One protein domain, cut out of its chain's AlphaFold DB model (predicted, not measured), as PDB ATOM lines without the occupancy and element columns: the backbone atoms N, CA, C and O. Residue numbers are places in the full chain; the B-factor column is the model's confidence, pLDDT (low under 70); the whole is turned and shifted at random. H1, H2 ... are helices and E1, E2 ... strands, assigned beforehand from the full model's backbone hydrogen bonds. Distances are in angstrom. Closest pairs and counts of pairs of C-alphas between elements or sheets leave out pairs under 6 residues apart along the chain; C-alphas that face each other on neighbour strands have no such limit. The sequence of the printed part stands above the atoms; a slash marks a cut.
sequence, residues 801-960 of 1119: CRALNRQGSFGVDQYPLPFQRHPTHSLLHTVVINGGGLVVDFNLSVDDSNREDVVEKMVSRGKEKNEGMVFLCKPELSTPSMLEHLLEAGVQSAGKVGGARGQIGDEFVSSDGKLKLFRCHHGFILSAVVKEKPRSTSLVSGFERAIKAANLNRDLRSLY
ATOM      1  N   CYS A 801      31.298 -24.660  15.291       96.12
ATOM      2  CA  CYS A 801      30.158 -25.086  14.460       96.12
ATOM      3  C   CYS A 801      29.850 -26.583  14.641       96.12
ATOM      4  O   CYS A 801      28.685 -26.972  14.693       96.12
ATOM      5  N   ARG A 802      30.882 -27.422  14.787       93.75
ATOM      6  CA  ARG A 802      30.767 -28.877  14.994       93.75
ATOM      7  C   ARG A 802      30.222 -29.259  16.368       93.75
ATOM      8  O   ARG A 802      29.705 -30.364  16.503       93.75
ATOM      9  N   ALA A 803      30.335 -28.372  17.358       92.56
ATOM     10  CA  ALA A 803      29.747 -28.539  18.686       92.56
ATOM     11  C   ALA A 803      28.210 -28.378  18.705       92.56
ATOM     12  O   ALA A 803      27.564 -28.782  19.671       92.56
ATOM     13  N   LEU A 804      27.614 -27.809  17.649       90.81
ATOM     14  CA  LEU A 804      26.162 -27.658  17.522       90.81
ATOM     15  C   LEU A 804      25.467 -29.007  17.281       90.81
ATOM     16  O   LEU A 804      26.055 -29.945  16.747       90.81
ATOM     17  N   ASN A 805      24.177 -29.101  17.622       83.88
ATOM     18  CA  ASN A 805      23.409 -30.335  17.439       83.88
ATOM     19  C   ASN A 805      23.298 -30.729  15.947       83.88
ATOM     20  O   ASN A 805      22.723 -30.001  15.133       83.88
ATOM     21  N   ARG A 806      23.807 -31.922  15.614       84.75
ATOM     22  CA  ARG A 806      23.809 -32.528  14.269       84.75
ATOM     23  C   ARG A 806      22.735 -33.616  14.119       84.75
ATOM     24  O   ARG A 806      23.000 -34.690  13.589       84.75
ATOM     25  N   GLN A 807      21.514 -33.332  14.564       79.88
ATOM     26  CA  GLN A 807      20.339 -34.185  14.350       79.88
ATOM     27  C   GLN A 807      19.500 -33.723  13.148       79.88
ATOM     28  O   GLN A 807      19.367 -32.527  12.885       79.88
ATOM     29  N   GLY A 808      18.876 -34.679  12.455       85.44
ATOM     30  CA  GLY A 808      17.962 -34.418  11.343       85.44
ATOM     31  C   GLY A 808      18.651 -34.296   9.980       85.44
ATOM     32  O   GLY A 808      19.648 -34.955   9.709       85.44
ATOM     33  N   SER A 809      18.057 -33.502   9.086       90.00
ATOM     34  CA  SER A 809      18.520 -33.319   7.699       90.00
ATOM     35  C   SER A 809      19.219 -31.973   7.496       90.00
ATOM     36  O   SER A 809      18.887 -30.991   8.166       90.00
ATOM     37  N   PHE A 810      20.138 -31.919   6.530       93.06
ATOM     38  CA  PHE A 810      21.020 -30.774   6.286       93.06
ATOM     39  C   PHE A 810      20.937 -30.282   4.843       93.06
ATOM     40  O   PHE A 810      20.826 -31.080   3.915       93.06
ATOM     41  N   GLY A 811      21.055 -28.971   4.652       95.06
ATOM     42  CA  GLY A 811      21.439 -28.382   3.376       95.06
ATOM     43  C   GLY A 811      22.960 -28.307   3.244       95.06
ATOM     44  O   GLY A 811      23.655 -28.096   4.237       95.06
ATOM     45  N   VAL A 812      23.470 -28.437   2.021       96.19
ATOM     46  CA  VAL A 812      24.826 -28.001   1.656       96.19
ATOM     47  C   VAL A 812      24.694 -26.894   0.619       96.19
ATOM     48  O   VAL A 812      24.021 -27.083  -0.396       96.19
ATOM     49  N   ASP A 813      25.315 -25.750   0.880       94.88
ATOM     50  CA  ASP A 813      25.356 -24.600  -0.029       94.88
ATOM     51  C   ASP A 813      26.812 -24.158  -0.242       94.88
ATOM     52  O   ASP A 813      27.690 -24.455   0.572       94.88
ATOM     53  N   GLN A 814      27.076 -23.470  -1.349       92.38
ATOM     54  CA  GLN A 814      28.392 -22.934  -1.690       92.38
ATOM     55  C   GLN A 814      28.240 -21.547  -2.320       92.38
ATOM     56  O   GLN A 814      27.417 -21.328  -3.217       92.38
ATOM     57  N   TYR A 815      29.049 -20.598  -1.856       87.75
ATOM     58  CA  TYR A 815      29.101 -19.242  -2.397       87.75
ATOM     59  C   TYR A 815      30.548 -18.718  -2.448       87.75
ATOM     60  O   TYR A 815      31.355 -19.039  -1.573       87.75
ATOM     61  N   PRO A 816      30.901 -17.906  -3.461       86.12
ATOM     62  CA  PRO A 816      32.215 -17.285  -3.543       86.12
ATOM     63  C   PRO A 816      32.334 -16.125  -2.546       86.12
ATOM     64  O   PRO A 816      31.445 -15.279  -2.429       86.12
ATOM     65  N   LEU A 817      33.473 -16.048  -1.866       80.00
ATOM     66  CA  LEU A 817      33.883 -14.885  -1.089       80.00
ATOM     67  C   LEU A 817      34.765 -13.962  -1.941       80.00
ATOM     68  O   LEU A 817      35.690 -14.451  -2.599       80.00
ATOM     69  N   PRO A 818      34.554 -12.629  -1.891       64.94
ATOM     70  CA  PRO A 818      35.465 -11.655  -2.489       64.94
ATOM     71  C   PRO A 818      36.875 -11.768  -1.884       64.94
ATOM     72  O   PRO A 818      37.138 -11.306  -0.772       64.94
ATOM     73  N   PHE A 819      37.786 -12.409  -2.617       65.94
ATOM     74  CA  PHE A 819      39.104 -12.819  -2.128       65.94
ATOM     75  C   PHE A 819      40.220 -12.241  -3.000       65.94
ATOM     76  O   PHE A 819      40.808 -12.902  -3.851       65.94
ATOM     77  N   GLN A 820      40.534 -10.965  -2.795       58.94
ATOM     78  CA  GLN A 820      41.496 -10.273  -3.648       58.94
ATOM     79  C   GLN A 820      42.943 -10.535  -3.204       58.94
ATOM     80  O   GLN A 820      43.590  -9.689  -2.594       58.94
ATOM     81  N   ARG A 821      43.444 -11.733  -3.524       58.91
ATOM     82  CA  ARG A 821      44.870 -12.118  -3.445       58.91
ATOM     83  C   ARG A 821      45.542 -12.145  -4.821       58.91
ATOM     84  O   ARG A 821      46.745 -11.931  -4.924       58.91
ATOM     85  N   HIS A 822      44.748 -12.396  -5.857       53.09
ATOM     86  CA  HIS A 822      45.063 -12.302  -7.282       53.09
ATOM     87  C   HIS A 822      43.726 -12.038  -8.009       53.09
ATOM     88  O   HIS A 822      42.703 -12.509  -7.506       53.09
ATOM     89  N   PRO A 823      43.669 -11.325  -9.151       51.94
ATOM     90  CA  PRO A 823      42.401 -10.978  -9.818       51.94
ATOM     91  C   PRO A 823      41.544 -12.160 -10.326       51.94
ATOM     92  O   PRO A 823      40.446 -11.930 -10.816       51.94
ATOM     93  N   THR A 824      42.019 -13.405 -10.220       53.56
ATOM     94  CA  THR A 824      41.428 -14.598 -10.856       53.56
ATOM     95  C   THR A 824      40.865 -15.652  -9.895       53.56
ATOM     96  O   THR A 824      40.228 -16.592 -10.361       53.56
ATOM     97  N   HIS A 825      41.087 -15.545  -8.579       62.72
ATOM     98  CA  HIS A 825      40.718 -16.600  -7.622       62.72
ATOM     99  C   HIS A 825      39.676 -16.116  -6.610       62.72
ATOM    100  O   HIS A 825      39.975 -15.285  -5.755       62.72
ATOM    101  N   SER A 826      38.468 -16.679  -6.675       71.75
ATOM    102  CA  SER A 826      37.486 -16.580  -5.587       71.75
ATOM    103  C   SER A 826      37.772 -17.641  -4.526       71.75
ATOM    104  O   SER A 826      38.170 -18.751  -4.861       71.75
ATOM    105  N   LEU A 827      37.538 -17.316  -3.255       86.69
ATOM    106  CA  LEU A 827      37.591 -18.286  -2.160       86.69
ATOM    107  C   LEU A 827      36.203 -18.913  -2.018       86.69
ATOM    108  O   LEU A 827      35.247 -18.207  -1.698       86.69
ATOM    109  N   LEU A 828      36.069 -20.208  -2.284       89.06
ATOM    110  CA  LEU A 828      34.801 -20.921  -2.165       89.06
ATOM    111  C   LEU A 828      34.506 -21.178  -0.687       89.06
ATOM    112  O   LEU A 828      35.320 -21.775   0.013       89.06
ATOM    113  N   HIS A 829      33.345 -20.724  -0.212       92.69
ATOM    114  CA  HIS A 829      32.850 -21.015   1.130       92.69
ATOM    115  C   HIS A 829      31.704 -22.022   1.013       92.69
ATOM    116  O   HIS A 829      30.581 -21.675   0.645       92.69
ATOM    117  N   THR A 830      32.020 -23.281   1.310       95.00
ATOM    118  CA  THR A 830      31.076 -24.405   1.333       95.00
ATOM    119  C   THR A 830      30.567 -24.584   2.763       95.00
ATOM    120  O   THR A 830      31.372 -24.686   3.689       95.00
ATOM    121  N   VAL A 831      29.252 -24.635   2.970       96.00
ATOM    122  CA  VAL A 831      28.616 -24.708   4.299       96.00
ATOM    123  C   VAL A 831      27.647 -25.882   4.399       96.00
ATOM    124  O   VAL A 831      26.862 -26.120   3.484       96.00
ATOM    125  N   VAL A 832      27.657 -26.584   5.536       96.06
ATOM    126  CA  VAL A 832      26.595 -27.524   5.933       96.06
ATOM    127  C   VAL A 832      25.688 -26.813   6.926       96.06
ATOM    128  O   VAL A 832      26.144 -26.377   7.983       96.06
ATOM    129  N   ILE A 833      24.404 -26.699   6.597       95.12
ATOM    130  CA  ILE A 833      23.411 -25.937   7.359       95.12
ATOM    131  C   ILE A 833      22.292 -26.870   7.824       95.12
ATOM    132  O   ILE A 833      21.739 -27.632   7.032       95.12
ATOM    133  N   ASN A 834      21.948 -26.833   9.113       93.06
ATOM    134  CA  ASN A 834      20.843 -27.632   9.646       93.06
ATOM    135  C   ASN A 834      19.475 -27.019   9.299       93.06
ATOM    136  O   ASN A 834      19.370 -25.853   8.918       93.06
ATOM    137  N   GLY A 835      18.397 -27.787   9.477       89.06
ATOM    138  CA  GLY A 835      17.029 -27.319   9.212       89.06
ATOM    139  C   GLY A 835      16.562 -26.099  10.027       89.06
ATOM    140  O   GLY A 835      15.468 -25.611   9.763       89.06
ATOM    141  N   GLY A 836      17.359 -25.625  10.995       89.50
ATOM    142  CA  GLY A 836      17.143 -24.410  11.787       89.50
ATOM    143  C   GLY A 836      17.880 -23.159  11.278       89.50
ATOM    144  O   GLY A 836      17.703 -22.095  11.866       89.50
ATOM    145  N   GLY A 837      18.708 -23.267  10.228       93.00
ATOM    146  CA  GLY A 837      19.512 -22.160   9.685       93.00
ATOM    147  C   GLY A 837      20.903 -21.983  10.309       93.00
ATOM    148  O   GLY A 837      21.592 -21.017   9.983       93.00
ATOM    149  N   LEU A 838      21.337 -22.898  11.185       95.25
ATOM    150  CA  LEU A 838      22.683 -22.883  11.772       95.25
ATOM    151  C   LEU A 838      23.690 -23.581  10.852       95.25
ATOM    152  O   LEU A 838      23.439 -24.705  10.415       95.25
ATOM    153  N   VAL A 839      24.852 -22.962  10.621       96.88
ATOM    154  CA  VAL A 839      26.011 -23.623   9.994       96.88
ATOM    155  C   VAL A 839      26.647 -24.572  11.015       96.88
ATOM    156  O   VAL A 839      27.114 -24.117  12.057       96.88
ATOM    157  N   VAL A 840      26.670 -25.875  10.715       95.56
ATOM    158  CA  VAL A 840      27.156 -26.956  11.603       95.56
ATOM    159  C   VAL A 840      28.483 -27.594  11.156       95.56
ATOM    160  O   VAL A 840      29.054 -28.416  11.873       95.56
ATOM    161  N   ASP A 841      28.973 -27.245   9.966       96.12
ATOM    162  CA  ASP A 841      30.373 -27.365   9.525       96.12
ATOM    163  C   ASP A 841      30.567 -26.451   8.300       96.12
ATOM    164  O   ASP A 841      29.598 -26.140   7.603       96.12
ATOM    165  N   PHE A 842      31.798 -26.037   8.005       96.25
ATOM    166  CA  PHE A 842      32.109 -25.263   6.798       96.25
ATOM    167  C   PHE A 842      33.540 -25.512   6.317       96.25
ATOM    168  O   PHE A 842      34.416 -25.907   7.085       96.25
ATOM    169  N   ASN A 843      33.800 -25.234   5.044       94.50
ATOM    170  CA  ASN A 843      35.123 -25.277   4.438       94.50
ATOM    171  C   ASN A 843      35.363 -24.013   3.602       94.50
ATOM    172  O   ASN A 843      34.428 -23.461   3.021       94.50
ATOM    173  N   LEU A 844      36.620 -23.568   3.575       92.44
ATOM    174  CA  LEU A 844      37.112 -22.502   2.711       92.44
ATOM    175  C   LEU A 844      38.193 -23.096   1.799       92.44
ATOM    176  O   LEU A 844      39.220 -23.539   2.315       92.44
ATOM    177  N   SER A 845      37.988 -23.087   0.479       88.06
ATOM    178  CA  SER A 845      38.945 -23.624  -0.501       88.06
ATOM    179  C   SER A 845      39.242 -22.634  -1.635       88.06
ATOM    180  O   SER A 845      38.390 -21.847  -2.049       88.06
ATOM    181  N   VAL A 846      40.490 -22.625  -2.112       84.81
ATOM    182  CA  VAL A 846      40.934 -21.765  -3.234       84.81
ATOM    183  C   VAL A 846      40.734 -22.471  -4.584       84.81
ATOM    184  O   VAL A 846      40.675 -21.828  -5.631       84.81
ATOM    185  N   ASP A 847      40.597 -23.790  -4.542       78.19
ATOM    186  CA  ASP A 847      40.288 -24.695  -5.633       78.19
ATOM    187  C   ASP A 847      39.088 -25.591  -5.273       78.19
ATOM    188  O   ASP A 847      38.744 -25.767  -4.105       78.19
ATOM    189  N   ASP A 848      38.444 -26.162  -6.290       75.25
ATOM    190  CA  ASP A 848      37.320 -27.107  -6.152       75.25
ATOM    191  C   ASP A 848      37.772 -28.546  -6.507       75.25
ATOM    192  O   ASP A 848      36.957 -29.410  -6.809       75.25
ATOM    193  N   SER A 849      39.094 -28.800  -6.524       81.81
ATOM    194  CA  SER A 849      39.708 -30.006  -7.115       81.81
ATOM    195  C   SER A 849      39.437 -31.299  -6.346       81.81
ATOM    196  O   SER A 849      39.422 -32.373  -6.943       81.81
ATOM    197  N   ASN A 850      39.213 -31.190  -5.035       85.88
ATOM    198  CA  ASN A 850      38.811 -32.294  -4.170       85.88
ATOM    199  C   ASN A 850      37.579 -31.921  -3.333       85.88
ATOM    200  O   ASN A 850      37.563 -32.013  -2.103       85.88
ATOM    201  N   ARG A 851      36.554 -31.404  -4.010       89.56
ATOM    202  CA  ARG A 851      35.306 -30.989  -3.371       89.56
ATOM    203  C   ARG A 851      34.512 -32.186  -2.845       89.56
ATOM    204  O   ARG A 851      33.916 -32.083  -1.776       89.56
ATOM    205  N   GLU A 852      34.500 -33.294  -3.576       93.69
ATOM    206  CA  GLU A 852      33.774 -34.520  -3.243       93.69
ATOM    207  C   GLU A 852      34.207 -35.080  -1.870       93.69
ATOM    208  O   GLU A 852      33.365 -35.101  -0.967       93.69
ATOM    209  N   ASP A 853      35.502 -35.364  -1.636       93.25
ATOM    210  CA  ASP A 853      35.998 -35.811  -0.316       93.25
ATOM    211  C   ASP A 853      35.686 -34.788   0.794       93.25
ATOM    212  O   ASP A 853      35.413 -35.147   1.944       93.25
ATOM    213  N   VAL A 854      35.776 -33.488   0.484       92.88
ATOM    214  CA  VAL A 854      35.546 -32.404   1.451       92.88
ATOM    215  C   VAL A 854      34.085 -32.372   1.897       92.88
ATOM    216  O   VAL A 854      33.823 -32.335   3.102       92.88
ATOM    217  N   VAL A 855      33.137 -32.434   0.959       94.19
ATOM    218  CA  VAL A 855      31.699 -32.479   1.263       94.19
ATOM    219  C   VAL A 855      31.349 -33.778   1.987       94.19
ATOM    220  O   VAL A 855      30.667 -33.716   3.012       94.19
ATOM    221  N   GLU A 856      31.861 -34.926   1.533       94.44
ATOM    222  CA  GLU A 856      31.662 -36.237   2.168       94.44
ATOM    223  C   GLU A 856      32.105 -36.205   3.635       94.44
ATOM    224  O   GLU A 856      31.293 -36.403   4.540       94.44
ATOM    225  N   LYS A 857      33.340 -35.771   3.899       93.31
ATOM    226  CA  LYS A 857      33.901 -35.609   5.248       93.31
ATOM    227  C   LYS A 857      33.119 -34.633   6.136       93.31
ATOM    228  O   LYS A 857      33.041 -34.841   7.350       93.31
ATOM    229  N   MET A 858      32.540 -33.573   5.563       93.81
ATOM    230  CA  MET A 858      31.727 -32.588   6.294       93.81
ATOM    231  C   MET A 858      30.338 -33.115   6.674       93.81
ATOM    232  O   MET A 858      29.816 -32.728   7.725       93.81
ATOM    233  N   VAL A 859      29.737 -34.009   5.879       91.75
ATOM    234  CA  VAL A 859      28.410 -34.589   6.175       91.75
ATOM    235  C   VAL A 859      28.483 -35.944   6.889       91.75
ATOM    236  O   VAL A 859      27.618 -36.242   7.708       91.75
ATOM    237  N   SER A 860      29.543 -36.731   6.683       88.00
ATOM    238  CA  SER A 860      29.788 -38.007   7.374       88.00
ATOM    239  C   SER A 860      30.164 -37.859   8.853       88.00
ATOM    240  O   SER A 860      30.057 -38.816   9.622       88.00
ATOM    241  N   ARG A 861      30.577 -36.663   9.290       78.56
ATOM    242  CA  ARG A 861      30.894 -36.376  10.696       78.56
ATOM    243  C   ARG A 861      29.638 -36.479  11.580       78.56
ATOM    244  O   ARG A 861      28.727 -35.660  11.462       78.56
ATOM    245  N   GLY A 862      29.637 -37.446  12.503       64.12
ATOM    246  CA  GLY A 862      28.564 -37.673  13.489       64.12
ATOM    247  C   GLY A 862      27.631 -38.864  13.210       64.12
ATOM    248  O   GLY A 862      26.612 -38.994  13.883       64.12
ATOM    249  N   LYS A 863      27.954 -39.732  12.239       61.31
ATOM    250  CA  LYS A 863      27.161 -40.917  11.842       61.31
ATOM    251  C   LYS A 863      27.128 -42.059  12.884       61.31
ATOM    252  O   LYS A 863      27.555 -43.173  12.599       61.31
ATOM    253  N   GLU A 864      26.571 -41.828  14.072       56.94
ATOM    254  CA  GLU A 864      26.153 -42.934  14.957       56.94
ATOM    255  C   GLU A 864      24.737 -43.447  14.632       56.94
ATOM    256  O   GLU A 864      24.400 -44.581  14.967       56.94
ATOM    257  N   LYS A 865      23.904 -42.638  13.955       52.69
ATOM    258  CA  LYS A 865      22.543 -43.008  13.519       52.69
ATOM    259  C   LYS A 865      22.225 -42.432  12.137       52.69
ATOM    260  O   LYS A 865      22.229 -41.218  11.948       52.69
ATOM    261  N   ASN A 866      21.919 -43.302  11.173       54.91
ATOM    262  CA  ASN A 866      21.593 -42.928   9.790       54.91
ATOM    263  C   ASN A 866      20.119 -42.492   9.644       54.91
ATOM    264  O   ASN A 866      19.330 -43.162   8.984       54.91
ATOM    265  N   GLU A 867      19.753 -41.370  10.271       66.50
ATOM    266  CA  GLU A 867      18.375 -40.834  10.302       66.50
ATOM    267  C   GLU A 867      18.214 -39.497   9.534       66.50
ATOM    268  O   GLU A 867      17.128 -38.915   9.504       66.50
ATOM    269  N   GLY A 868      19.285 -38.992   8.910       80.94
ATOM    270  CA  GLY A 868      19.328 -37.690   8.232       80.94
ATOM    271  C   GLY A 868      19.562 -37.765   6.721       80.94
ATOM    272  O   GLY A 868      20.339 -38.596   6.252       80.94
ATOM    273  N   MET A 869      18.935 -36.856   5.964       89.62
ATOM    274  CA  MET A 869      19.181 -36.668   4.529       89.62
ATOM    275  C   MET A 869      19.983 -35.385   4.258       89.62
ATOM    276  O   MET A 869      19.849 -34.390   4.974       89.62
ATOM    277  N   VAL A 870      20.805 -35.404   3.211       93.94
ATOM    278  CA  VAL A 870      21.638 -34.282   2.754       93.94
ATOM    279  C   VAL A 870      21.077 -33.693   1.457       93.94
ATOM    280  O   VAL A 870      20.824 -34.417   0.496       93.94
ATOM    281  N   PHE A 871      20.906 -32.371   1.420       95.06
ATOM    282  CA  PHE A 871      20.292 -31.629   0.318       95.06
ATOM    283  C   PHE A 871      21.268 -30.608  -0.289       95.06
ATOM    284  O   PHE A 871      21.505 -29.538   0.270       95.06
ATOM    285  N   LEU A 872      21.823 -30.924  -1.456       95.56
ATOM    286  CA  LEU A 872      22.768 -30.077  -2.186       95.56
ATOM    287  C   LEU A 872      22.001 -28.950  -2.899       95.56
ATOM    288  O   LEU A 872      21.331 -29.156  -3.911       95.56
ATOM    289  N   CYS A 873      22.055 -27.739  -2.344       92.88
ATOM    290  CA  CYS A 873      21.195 -26.614  -2.730       92.88
ATOM    291  C   CYS A 873      21.577 -25.968  -4.081       92.88
ATOM    292  O   CYS A 873      20.833 -25.139  -4.612       92.88
ATOM    293  N   LYS A 874      22.724 -26.367  -4.642       89.19
ATOM    294  CA  LYS A 874      23.420 -25.751  -5.779       89.19
ATOM    295  C   LYS A 874      23.624 -26.743  -6.931       89.19
ATOM    296  O   LYS A 874      24.071 -27.861  -6.653       89.19
ATOM    297  N   PRO A 875      23.359 -26.371  -8.199       89.69
ATOM    298  CA  PRO A 875      23.686 -27.199  -9.365       89.69
ATOM    299  C   PRO A 875      25.154 -27.602  -9.442       89.69
ATOM    300  O   PRO A 875      25.457 -28.737  -9.792       89.69
ATOM    301  N   GLU A 876      26.047 -26.706  -9.032       87.69
ATOM    302  CA  GLU A 876      27.498 -26.888  -9.069       87.69
ATOM    303  C   GLU A 876      27.938 -28.054  -8.169       87.69
ATOM    304  O   GLU A 876      28.811 -28.834  -8.547       87.69
ATOM    305  N   LEU A 877      27.270 -28.210  -7.016       90.88
ATOM    306  CA  LEU A 877      27.451 -29.318  -6.073       90.88
ATOM    307  C   LEU A 877      26.700 -30.593  -6.497       90.88
ATOM    308  O   LEU A 877      27.087 -31.692  -6.116       90.88
ATOM    309  N   SER A 878      25.601 -30.473  -7.248       92.69
ATOM    310  CA  SER A 878      24.619 -31.550  -7.471       92.69
ATOM    311  C   SER A 878      24.985 -32.505  -8.617       92.69
ATOM    312  O   SER A 878      24.113 -32.954  -9.364       92.69
ATOM    313  N   THR A 879      26.274 -32.804  -8.787       92.75
ATOM    314  CA  THR A 879      26.758 -33.693  -9.853       92.75
ATOM    315  C   THR A 879      26.409 -35.162  -9.554       92.75
ATOM    316  O   THR A 879      26.359 -35.548  -8.383       92.75
ATOM    317  N   PRO A 880      26.214 -36.026 -10.574       93.19
ATOM    318  CA  PRO A 880      26.060 -37.467 -10.357       93.19
ATOM    319  C   PRO A 880      27.219 -38.057  -9.546       93.19
ATOM    320  O   PRO A 880      26.980 -38.744  -8.561       93.19
ATOM    321  N   SER A 881      28.458 -37.662  -9.873       93.25
ATOM    322  CA  SER A 881      29.674 -38.062  -9.152       93.25
ATOM    323  C   SER A 881      29.612 -37.741  -7.654       93.25
ATOM    324  O   SER A 881      29.955 -38.594  -6.842       93.25
ATOM    325  N   MET A 882      29.142 -36.547  -7.274       95.00
ATOM    326  CA  MET A 882      28.970 -36.169  -5.868       95.00
ATOM    327  C   MET A 882      27.909 -37.038  -5.184       95.00
ATOM    328  O   MET A 882      28.138 -37.531  -4.083       95.00
ATOM    329  N   LEU A 883      26.747 -37.256  -5.813       94.56
ATOM    330  CA  LEU A 883      25.685 -38.061  -5.197       94.56
ATOM    331  C   LEU A 883      26.052 -39.549  -5.093       94.56
ATOM    332  O   LEU A 883      25.674 -40.179  -4.106       94.56
ATOM    333  N   GLU A 884      26.796 -40.099  -6.055       94.31
ATOM    334  CA  GLU A 884      27.302 -41.476  -6.019       94.31
ATOM    335  C   GLU A 884      28.391 -41.662  -4.960       94.31
ATOM    336  O   GLU A 884      28.278 -42.572  -4.145       94.31
ATOM    337  N   HIS A 885      29.377 -40.764  -4.897       94.25
ATOM    338  CA  HIS A 885      30.414 -40.763  -3.860       94.25
ATOM    339  C   HIS A 885      29.800 -40.651  -2.450       94.25
ATOM    340  O   HIS A 885      30.121 -41.429  -1.551       94.25
ATOM    341  N   LEU A 886      28.818 -39.758  -2.272       93.44
ATOM    342  CA  LEU A 886      28.044 -39.648  -1.034       93.44
ATOM    343  C   LEU A 886      27.258 -40.935  -0.714       93.44
ATOM    344  O   LEU A 886      27.246 -41.362   0.442       93.44
ATOM    345  N   LEU A 887      26.631 -41.577  -1.706       91.81
ATOM    346  CA  LEU A 887      25.907 -42.843  -1.534       91.81
ATOM    347  C   LEU A 887      26.847 -44.002  -1.155       91.81
ATOM    348  O   LEU A 887      26.490 -44.821  -0.309       91.81
ATOM    349  N   GLU A 888      28.049 -44.050  -1.725       91.81
ATOM    350  CA  GLU A 888      29.081 -45.046  -1.411       91.81
ATOM    351  C   GLU A 888      29.650 -44.843   0.004       91.81
ATOM    352  O   GLU A 888      29.846 -45.817   0.733       91.81
ATOM    353  N   ALA A 889      29.745 -43.595   0.473       91.19
ATOM    354  CA  ALA A 889      29.964 -43.261   1.884       91.19
ATOM    355  C   ALA A 889      28.730 -43.503   2.792       91.19
ATOM    356  O   ALA A 889      28.763 -43.209   3.993       91.19
ATOM    357  N   GLY A 890      27.611 -44.007   2.262       89.25
ATOM    358  CA  GLY A 890      26.383 -44.295   3.013       89.25
ATOM    359  C   GLY A 890      25.555 -43.063   3.406       89.25
ATOM    360  O   GLY A 890      24.751 -43.134   4.334       89.25
ATOM    361  N   VAL A 891      25.756 -41.919   2.746       89.75
ATOM    362  CA  VAL A 891      24.943 -40.702   2.903       89.75
ATOM    363  C   VAL A 891      23.717 -40.781   1.992       89.75
ATOM    364  O   VAL A 891      23.839 -40.974   0.785       89.75
ATOM    365  N   GLN A 892      22.520 -40.553   2.536       90.31
ATOM    366  CA  GLN A 892      21.332 -40.332   1.707       90.31
ATOM    367  C   GLN A 892      21.348 -38.887   1.189       90.31
ATOM    368  O   GLN A 892      21.263 -37.948   1.981       90.31
ATOM    369  N   SER A 893      21.477 -38.705  -0.125       93.19
ATOM    370  CA  SER A 893      21.697 -37.401  -0.762       93.19
ATOM    371  C   SER A 893      20.663 -37.086  -1.851       93.19
ATOM    372  O   SER A 893      20.167 -37.974  -2.546       93.19
ATOM    373  N   ALA A 894      20.333 -35.803  -2.009       93.75
ATOM    374  CA  ALA A 894      19.610 -35.263  -3.159       93.75
ATOM    375  C   ALA A 894      20.100 -33.846  -3.492       93.75
ATOM    376  O   ALA A 894      20.584 -33.137  -2.614       93.75
ATOM    377  N   GLY A 895      19.961 -33.409  -4.743       92.81
ATOM    378  CA  GLY A 895      20.437 -32.106  -5.211       92.81
ATOM    379  C   GLY A 895      19.685 -31.584  -6.435       92.81
ATOM    380  O   GLY A 895      19.065 -32.349  -7.174       92.81
ATOM    381  N   LYS A 896      19.718 -30.267  -6.654       88.31
ATOM    382  CA  LYS A 896      19.074 -29.605  -7.803       88.31
ATOM    383  C   LYS A 896      20.013 -29.597  -9.002       88.31
ATOM    384  O   LYS A 896      21.006 -28.888  -8.975       88.31
ATOM    385  N   VAL A 897      19.639 -30.263 -10.092       85.06
ATOM    386  CA  VAL A 897      20.419 -30.275 -11.353       85.06
ATOM    387  C   VAL A 897      20.078 -29.075 -12.254       85.06
ATOM    388  O   VAL A 897      20.786 -28.774 -13.207       85.06
ATOM    389  N   GLY A 898      19.005 -28.340 -11.939       77.00
ATOM    390  CA  GLY A 898      18.580 -27.147 -12.677       77.00
ATOM    391  C   GLY A 898      17.425 -27.427 -13.639       77.00
ATOM    392  O   GLY A 898      16.519 -28.195 -13.317       77.00
ATOM    393  N   GLY A 899      17.433 -26.770 -14.800       76.19
ATOM    394  CA  GLY A 899      16.334 -26.806 -15.771       76.19
ATOM    395  C   GLY A 899      15.111 -25.972 -15.365       76.19
ATOM    396  O   GLY A 899      14.955 -25.554 -14.216       76.19
ATOM    397  N   ALA A 900      14.235 -25.705 -16.336       70.69
ATOM    398  CA  ALA A 900      13.086 -24.821 -16.152       70.69
ATOM    399  C   ALA A 900      12.088 -25.347 -15.102       70.69
ATOM    400  O   ALA A 900      11.759 -26.542 -15.078       70.69
ATOM    401  N   ARG A 901      11.524 -24.432 -14.299       71.69
ATOM    402  CA  ARG A 901      10.361 -24.715 -13.439       71.69
ATOM    403  C   ARG A 901       9.240 -25.346 -14.274       71.69
ATOM    404  O   ARG A 901       9.089 -25.046 -15.457       71.69
ATOM    405  N   GLY A 902       8.464 -26.245 -13.683       65.00
ATOM    406  CA  GLY A 902       7.368 -26.905 -14.387       65.00
ATOM    407  C   GLY A 902       6.542 -27.796 -13.475       65.00
ATOM    408  O   GLY A 902       6.778 -27.864 -12.269       65.00
ATOM    409  N   GLN A 903       5.565 -28.476 -14.068       63.81
ATOM    410  CA  GLN A 903       4.751 -29.461 -13.363       63.81
ATOM    411  C   GLN A 903       5.602 -30.668 -12.935       63.81
ATOM    412  O   GLN A 903       6.634 -30.970 -13.542       63.81
ATOM    413  N   ILE A 904       5.155 -31.353 -11.879       68.50
ATOM    414  CA  ILE A 904       5.703 -32.654 -11.484       68.50
ATOM    415  C   ILE A 904       5.465 -33.622 -12.648       68.50
ATOM    416  O   ILE A 904       4.359 -33.678 -13.185       68.50
ATOM    417  N   GLY A 905       6.509 -34.337 -13.055       69.94
ATOM    418  CA  GLY A 905       6.510 -35.167 -14.256       69.94
ATOM    419  C   GLY A 905       7.443 -36.362 -14.114       69.94
ATOM    420  O   GLY A 905       7.730 -36.785 -12.995       69.94
ATOM    421  N   ASP A 906       7.900 -36.881 -15.251       69.75
ATOM    422  CA  ASP A 906       8.573 -38.177 -15.355       69.75
ATOM    423  C   ASP A 906       9.726 -38.384 -14.356       69.75
ATOM    424  O   ASP A 906      10.553 -37.501 -14.100       69.75
ATOM    425  N   GLU A 907       9.768 -39.599 -13.805       83.44
ATOM    426  CA  GLU A 907      10.836 -40.083 -12.935       83.44
ATOM    427  C   GLU A 907      11.770 -40.988 -13.747       83.44
ATOM    428  O   GLU A 907      11.391 -42.087 -14.151       83.44
ATOM    429  N   PHE A 908      13.005 -40.542 -13.960       85.31
ATOM    430  CA  PHE A 908      14.051 -41.316 -14.619       85.31
ATOM    431  C   PHE A 908      14.950 -41.960 -13.564       85.31
ATOM    432  O   PHE A 908      15.289 -41.338 -12.557       85.31
ATOM    433  N   VAL A 909      15.366 -43.199 -13.798       86.25
ATOM    434  CA  VAL A 909      16.335 -43.910 -12.955       86.25
ATOM    435  C   VAL A 909      17.564 -44.207 -13.808       86.25
ATOM    436  O   VAL A 909      17.432 -44.536 -14.986       86.25
ATOM    437  N   SER A 910      18.748 -44.050 -13.221       90.56
ATOM    438  CA  SER A 910      20.025 -44.409 -13.839       90.56
ATOM    439  C   SER A 910      20.055 -45.894 -14.223       90.56
ATOM    440  O   SER A 910      19.390 -46.722 -13.597       90.56
ATOM    441  N   SER A 911      20.844 -46.249 -15.239       86.44
ATOM    442  CA  SER A 911      20.981 -47.629 -15.728       86.44
ATOM    443  C   SER A 911      21.550 -48.599 -14.686       86.44
ATOM    444  O   SER A 911      21.294 -49.797 -14.774       86.44
ATOM    445  N   ASP A 912      22.280 -48.091 -13.692       87.00
ATOM    446  CA  ASP A 912      22.804 -48.845 -12.548       87.00
ATOM    447  C   ASP A 912      21.831 -48.924 -11.353       87.00
ATOM    448  O   ASP A 912      22.092 -49.626 -10.377       87.00
ATOM    449  N   GLY A 913      20.710 -48.200 -11.406       87.75
ATOM    450  CA  GLY A 913      19.733 -48.109 -10.325       87.75
ATOM    451  C   GLY A 913      20.148 -47.265  -9.111       87.75
ATOM    452  O   GLY A 913      19.319 -47.119  -8.212       87.75
ATOM    453  N   LYS A 914      21.364 -46.690  -9.057       89.31
ATOM    454  CA  LYS A 914      21.846 -45.900  -7.899       89.31
ATOM    455  C   LYS A 914      21.158 -44.543  -7.771       89.31
ATOM    456  O   LYS A 914      20.927 -44.078  -6.655       89.31
ATOM    457  N   LEU A 915      20.877 -43.882  -8.895       92.56
ATOM    458  CA  LEU A 915      20.373 -42.506  -8.940       92.56
ATOM    459  C   LEU A 915      18.987 -42.413  -9.584       92.56
ATOM    460  O   LEU A 915      18.668 -43.134 -10.528       92.56
ATOM    461  N   LYS A 916      18.181 -41.463  -9.105       91.25
ATOM    462  CA  LYS A 916      16.861 -41.113  -9.639       91.25
ATOM    463  C   LYS A 916      16.764 -39.608  -9.881       91.25
ATOM    464  O   LYS A 916      16.923 -38.822  -8.951       91.25
ATOM    465  N   LEU A 917      16.441 -39.220 -11.109       90.44
ATOM    466  CA  LEU A 917      16.136 -37.851 -11.522       90.44
ATOM    467  C   LEU A 917      14.614 -37.687 -11.629       90.44
ATOM    468  O   LEU A 917      13.943 -38.522 -12.230       90.44
ATOM    469  N   PHE A 918      14.048 -36.619 -11.077       88.12
ATOM    470  CA  PHE A 918      12.616 -36.323 -11.201       88.12
ATOM    471  C   PHE A 918      12.358 -34.814 -11.285       88.12
ATOM    472  O   PHE A 918      13.157 -34.004 -10.807       88.12
ATOM    473  N   ARG A 919      11.239 -34.419 -11.905       85.81
ATOM    474  CA  ARG A 919      10.863 -33.003 -12.052       85.81
ATOM    475  C   ARG A 919       9.931 -32.526 -10.939       85.81
ATOM    476  O   ARG A 919       9.011 -33.233 -10.537       85.81
ATOM    477  N   CYS A 920      10.132 -31.289 -10.495       83.81
ATOM    478  CA  CYS A 920       9.242 -30.553  -9.602       83.81
ATOM    479  C   CYS A 920       9.171 -29.060  -9.990       83.81
ATOM    480  O   CYS A 920       9.833 -28.603 -10.926       83.81
ATOM    481  N   HIS A 921       8.414 -28.265  -9.231       82.25
ATOM    482  CA  HIS A 921       8.281 -26.812  -9.416       82.25
ATOM    483  C   HIS A 921       9.572 -26.007  -9.160       82.25
ATOM    484  O   HIS A 921       9.638 -24.828  -9.514       82.25
ATOM    485  N   HIS A 922      10.612 -26.638  -8.607       76.38
ATOM    486  CA  HIS A 922      11.961 -26.076  -8.448       76.38
ATOM    487  C   HIS A 922      12.946 -26.466  -9.574       76.38
ATOM    488  O   HIS A 922      14.114 -26.075  -9.518       76.38
ATOM    489  N   GLY A 923      12.481 -27.195 -10.597       85.81
ATOM    490  CA  GLY A 923      13.306 -27.770 -11.666       85.81
ATOM    491  C   GLY A 923      13.497 -29.277 -11.475       85.81
ATOM    492  O   GLY A 923      12.642 -29.953 -10.897       85.81
ATOM    493  N   PHE A 924      14.610 -29.818 -11.961       88.75
ATOM    494  CA  PHE A 924      14.981 -31.217 -11.756       88.75
ATOM    495  C   PHE A 924      15.753 -31.418 -10.448       88.75
ATOM    496  O   PHE A 924      16.705 -30.688 -10.155       88.75
ATOM    497  N   ILE A 925      15.362 -32.448  -9.698       90.88
ATOM    498  CA  ILE A 925      16.077 -32.954  -8.524       90.88
ATOM    499  C   ILE A 925      16.624 -34.342  -8.860       90.88
ATOM    500  O   ILE A 925      15.895 -35.206  -9.349       90.88
ATOM    501  N   LEU A 926      17.907 -34.548  -8.582       92.62
ATOM    502  CA  LEU A 926      18.578 -35.843  -8.581       92.62
ATOM    503  C   LEU A 926      18.653 -36.338  -7.133       92.62
ATOM    504  O   LEU A 926      18.881 -35.548  -6.221       92.62
ATOM    505  N   SER A 927      18.433 -37.626  -6.908       92.88
ATOM    506  CA  SER A 927      18.437 -38.262  -5.590       92.88
ATOM    507  C   SER A 927      19.157 -39.597  -5.672       92.88
ATOM    508  O   SER A 927      18.940 -40.353  -6.620       92.88
ATOM    509  N   ALA A 928      19.927 -39.931  -4.641       90.88
ATOM    510  CA  ALA A 928      20.312 -41.309  -4.386       90.88
ATOM    511  C   ALA A 928      19.053 -42.176  -4.179       90.88
ATOM    512  O   ALA A 928      18.054 -41.723  -3.604       90.88
ATOM    513  N   VAL A 929      19.087 -43.415  -4.667       82.44
ATOM    514  CA  VAL A 929      18.002 -44.394  -4.540       82.44
ATOM    515  C   VAL A 929      18.201 -45.197  -3.260       82.44
ATOM    516  O   VAL A 929      19.122 -45.998  -3.127       82.44
ATOM    517  N   VAL A 930      17.301 -44.982  -2.306       73.69
ATOM    518  CA  VAL A 930      17.286 -45.670  -1.010       73.69
ATOM    519  C   VAL A 930      16.374 -46.903  -1.089       73.69
ATOM    520  O   VAL A 930      15.397 -46.917  -1.842       73.69
ATOM    521  N   LYS A 931      16.698 -47.961  -0.325       65.31
ATOM    522  CA  LYS A 931      15.937 -49.230  -0.297       65.31
ATOM    523  C   LYS A 931      14.466 -49.017   0.070       65.31
ATOM    524  O   LYS A 931      13.578 -49.575  -0.571       65.31
ATOM    525  N   GLU A 932      14.214 -48.179   1.070       62.19
ATOM    526  CA  GLU A 932      12.899 -47.587   1.292       62.19
ATOM    527  C   GLU A 932      12.754 -46.375   0.375       62.19
ATOM    528  O   GLU A 932      13.613 -45.496   0.374       62.19
ATOM    529  N   LYS A 933      11.677 -46.311  -0.415       59.38
ATOM    530  CA  LYS A 933      11.438 -45.187  -1.330       59.38
ATOM    531  C   LYS A 933      10.798 -44.015  -0.570       59.38
ATOM    532  O   LYS A 933       9.587 -44.077  -0.324       59.38
ATOM    533  N   PRO A 934      11.518 -42.919  -0.253       63.69
ATOM    534  CA  PRO A 934      10.859 -41.697   0.186       63.69
ATOM    535  C   PRO A 934       9.911 -41.218  -0.921       63.69
ATOM    536  O   PRO A 934      10.257 -41.209  -2.105       63.69
ATOM    537  N   ARG A 935       8.694 -40.810  -0.544       67.56
ATOM    538  CA  ARG A 935       7.759 -40.178  -1.489       67.56
ATOM    539  C   ARG A 935       8.421 -38.922  -2.058       67.56
ATOM    540  O   ARG A 935       9.008 -38.152  -1.298       67.56
ATOM    541  N   SER A 936       8.293 -38.680  -3.362       76.44
ATOM    542  CA  SER A 936       8.882 -37.509  -4.033       76.44
ATOM    543  C   SER A 936       8.451 -36.185  -3.385       76.44
ATOM    544  O   SER A 936       9.264 -35.280  -3.239       76.44
ATOM    545  N   THR A 937       7.222 -36.105  -2.867       78.00
ATOM    546  CA  THR A 937       6.737 -34.975  -2.053       78.00
ATOM    547  C   THR A 937       7.539 -34.746  -0.766       78.00
ATOM    548  O   THR A 937       7.780 -33.599  -0.396       78.00
ATOM    549  N   SER A 938       8.001 -35.810  -0.099       84.38
ATOM    550  CA  SER A 938       8.858 -35.710   1.090       84.38
ATOM    551  C   SER A 938      10.223 -35.125   0.725       84.38
ATOM    552  O   SER A 938      10.649 -34.153   1.352       84.38
ATOM    553  N   LEU A 939      10.844 -35.644  -0.346       86.12
ATOM    554  CA  LEU A 939      12.117 -35.147  -0.884       86.12
ATOM    555  C   LEU A 939      12.042 -33.657  -1.230       86.12
ATOM    556  O   LEU A 939      12.876 -32.885  -0.768       86.12
ATOM    557  N   VAL A 940      11.012 -33.242  -1.977       87.38
ATOM    558  CA  VAL A 940      10.800 -31.831  -2.337       87.38
ATOM    559  C   VAL A 940      10.623 -30.967  -1.086       87.38
ATOM    560  O   VAL A 940      11.265 -29.928  -0.985       87.38
ATOM    561  N   SER A 941       9.847 -31.412  -0.090       88.25
ATOM    562  CA  SER A 941       9.678 -30.652   1.158       88.25
ATOM    563  C   SER A 941      10.985 -30.506   1.956       88.25
ATOM    564  O   SER A 941      11.220 -29.471   2.576       88.25
ATOM    565  N   GLY A 942      11.839 -31.536   1.964       89.44
ATOM    566  CA  GLY A 942      13.148 -31.499   2.620       89.44
ATOM    567  C   GLY A 942      14.109 -30.559   1.902       89.44
ATOM    568  O   GLY A 942      14.747 -29.725   2.542       89.44
ATOM    569  N   PHE A 943      14.110 -30.623   0.574       89.00
ATOM    570  CA  PHE A 943      14.886 -29.748  -0.293       89.00
ATOM    571  C   PHE A 943      14.476 -28.268  -0.162       89.00
ATOM    572  O   PHE A 943      15.332 -27.394  -0.052       89.00
ATOM    573  N   GLU A 944      13.174 -27.978  -0.074       89.25
ATOM    574  CA  GLU A 944      12.656 -26.632   0.212       89.25
ATOM    575  C   GLU A 944      13.113 -26.106   1.577       89.25
ATOM    576  O   GLU A 944      13.545 -24.956   1.675       89.25
ATOM    577  N   ARG A 945      13.062 -26.938   2.630       90.94
ATOM    578  CA  ARG A 945      13.569 -26.563   3.963       90.94
ATOM    579  C   ARG A 945      15.074 -26.288   3.935       90.94
ATOM    580  O   ARG A 945      15.506 -25.311   4.537       90.94
ATOM    581  N   ALA A 946      15.848 -27.095   3.212       92.44
ATOM    582  CA  ALA A 946      17.290 -26.914   3.059       92.44
ATOM    583  C   ALA A 946      17.646 -25.603   2.338       92.44
ATOM    584  O   ALA A 946      18.407 -24.806   2.884       92.44
ATOM    585  N   ILE A 947      17.028 -25.320   1.181       89.88
ATOM    586  CA  ILE A 947      17.206 -24.037   0.476       89.88
ATOM    587  C   ILE A 947      16.804 -22.861   1.371       89.88
ATOM    588  O   ILE A 947      17.515 -21.859   1.422       89.88
ATOM    589  N   LYS A 948      15.686 -22.961   2.103       91.25
ATOM    590  CA  LYS A 948      15.248 -21.891   3.010       91.25
ATOM    591  C   LYS A 948      16.215 -21.658   4.169       91.25
ATOM    592  O   LYS A 948      16.460 -20.502   4.499       91.25
ATOM    593  N   ALA A 949      16.777 -22.710   4.760       93.12
ATOM    594  CA  ALA A 949      17.770 -22.593   5.825       93.12
ATOM    595  C   ALA A 949      19.102 -22.001   5.319       93.12
ATOM    596  O   ALA A 949      19.688 -21.150   5.988       93.12
ATOM    597  N   ALA A 950      19.544 -22.392   4.117       92.31
ATOM    598  CA  ALA A 950      20.731 -21.834   3.469       92.31
ATOM    599  C   ALA A 950      20.561 -20.346   3.116       92.31
ATOM    600  O   ALA A 950      21.400 -19.518   3.480       92.31
ATOM    601  N   ASN A 951      19.427 -19.994   2.494       92.75
ATOM    602  CA  ASN A 951      19.048 -18.609   2.225       92.75
ATOM    603  C   ASN A 951      19.010 -17.784   3.519       92.75
ATOM    604  O   ASN A 951      19.671 -16.756   3.578       92.75
ATOM    605  N   LEU A 952      18.331 -18.260   4.574       93.56
ATOM    606  CA  LEU A 952      18.237 -17.556   5.859       93.56
ATOM    607  C   LEU A 952      19.619 -17.145   6.389       93.56
ATOM    608  O   LEU A 952      19.825 -15.978   6.715       93.56
ATOM    609  N   ASN A 953      20.572 -18.078   6.457       93.25
ATOM    610  CA  ASN A 953      21.899 -17.784   6.998       93.25
ATOM    611  C   ASN A 953      22.655 -16.756   6.134       93.25
ATOM    612  O   ASN A 953      23.166 -15.762   6.652       93.25
ATOM    613  N   ARG A 954      22.665 -16.948   4.807       93.38
ATOM    614  CA  ARG A 954      23.289 -16.023   3.844       93.38
ATOM    615  C   ARG A 954      22.672 -14.625   3.916       93.38
ATOM    616  O   ARG A 954      23.399 -13.632   3.965       93.38
ATOM    617  N   ASP A 955      21.349 -14.547   3.923       94.12
ATOM    618  CA  ASP A 955      20.624 -13.289   3.790       94.12
ATOM    619  C   ASP A 955      20.737 -12.469   5.086       94.12
ATOM    620  O   ASP A 955      21.062 -11.283   5.015       94.12
ATOM    621  N   LEU A 956      20.659 -13.102   6.268       94.94
ATOM    622  CA  LEU A 956      20.970 -12.461   7.558       94.94
ATOM    623  C   LEU A 956      22.411 -11.922   7.623       94.94
ATOM    624  O   LEU A 956      22.634 -10.824   8.134       94.94
ATOM    625  N   ARG A 957      23.394 -12.650   7.071       93.56
ATOM    626  CA  ARG A 957      24.790 -12.175   6.981       93.56
ATOM    627  C   ARG A 957      24.922 -10.977   6.034       93.56
ATOM    628  O   ARG A 957      25.712 -10.075   6.303       93.56
ATOM    629  N   SER A 958      24.118 -10.912   4.969       92.50
ATOM    630  CA  SER A 958      24.079  -9.747   4.070       92.50
ATOM    631  C   SER A 958      23.514  -8.482   4.740       92.50
ATOM    632  O   SER A 958      24.041  -7.383   4.516       92.50
ATOM    633  N   LEU A 959      22.512  -8.625   5.626       93.50
ATOM    634  CA  LEU A 959      21.837  -7.493   6.277       93.50
ATOM    635  C   LEU A 959      22.797  -6.600   7.072       93.50
ATOM    636  O   LEU A 959      22.615  -5.384   7.068       93.50
ATOM    637  N   TYR A 960      23.849  -7.164   7.675       94.31
ATOM    638  CA  TYR A 960      24.792  -6.441   8.544       94.31
ATOM    639  C   TYR A 960      26.266  -6.782   8.278       94.31
ATOM    640  O   TYR A 960      27.065  -6.849   9.210       94.31
TER     641      TYR A 960
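AT A GLANCE: This is residues 801 to 960 of the 1119 residues of the protein "Zinc finger tandem duplicate 2 isoform X1" of Labeo rohita (UniProt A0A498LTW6). One strongly twisted sheet of eight strands curls round the long helix H3 on one face, while two shorter helices, H1 and H2, cover the other face side by side, three layers in all. Residues 955 to 960, of which 955 to 959 belong to H3, stick out. The printed part has 160 residues with three named helices and eight named strands, in the order E1 E2 E3 H1 E4 H2 E5 E6 E7 E8 H3, and its class is mixed, helices and strands. The mixed sheet runs E3 E2 E1 E4 E5 E8 E7 E6; the whole is compact, with a radius of gyration of the C-alphas of 15.6 A and spans of 45 by 37 by 31 A.

HOW THE PARTS SIT: Start at E1, residues 810 to 817, with E2, residues 827 to 834, and E3, residues 839 to 845: they form a meander, each strand the antiparallel neighbour of the one before. Look for N 811 and O 833 at 2.8 A and N 830 and O 843 at 3.0 A, both within hydrogen-bond range. H1, residues 851 to 860, is on the sheet over E2, at a height of 8.1 A; its C-alpha Met 858 is closest to E3 at Asp 841, 6.3 A. E4, residues 869 to 872, is parallel to E1, with N 812 and O 871 at 2.9 A; E3, H1 and E4 make a split strand-helix-strand unit, its two strands running the same way with E2 and E1 between, and a right-handed crossover. H2, residues 880 to 888, is on the same face as H1 and touches it, the closest C-alphas, Glu 852 and Met 882, 5.7 A apart. E5, residues 892 to 898, is parallel to E4, with N 870 and O 892 at 2.9 A; E4, H2 and E5 form a right-handed strand-helix-strand unit of parallel neighbours. E6, residues 907 to 909, E7, residues 915 to 920, and E8, residues 923 to 928, form a second meander, with N 908 and O 917 at 2.8 A and N 918 and O 925 at 2.9 A. E8 is also antiparallel to E5, N 895 and O 926 at 2.8 A, a Greek key of E5 to E8 in which the first strand pairs with the fourth. H3, residues 936 to 959, is on the opposite face, its closest C-alpha pair with E1 being Ala 946 and Gly 811, 4.4 A. In H1, H2 and H3 every O i to N i+4 pair is within hydrogen-bond range.

IN THESE COORDINATES: Find C-alpha 810 at (21.020, -30.774, 6.286), where E1 begins its 21.7 A; E2 spans 22.5 A and E5 19.7 A. H3 runs 34.3 A from C-alpha 936 at (8.882, -37.509, -4.033) to C-alpha 959 at (21.837, -7.493, 6.277).

THE WHOLE: The two C-alphas farthest apart, His 822 and Glu 932, are 48.5 A apart. The printed part has no cut, and no link is long. Look for pLDDT under 70 at residues 818 to 825, 862 to 867, 902 to 906 and 931 to 935.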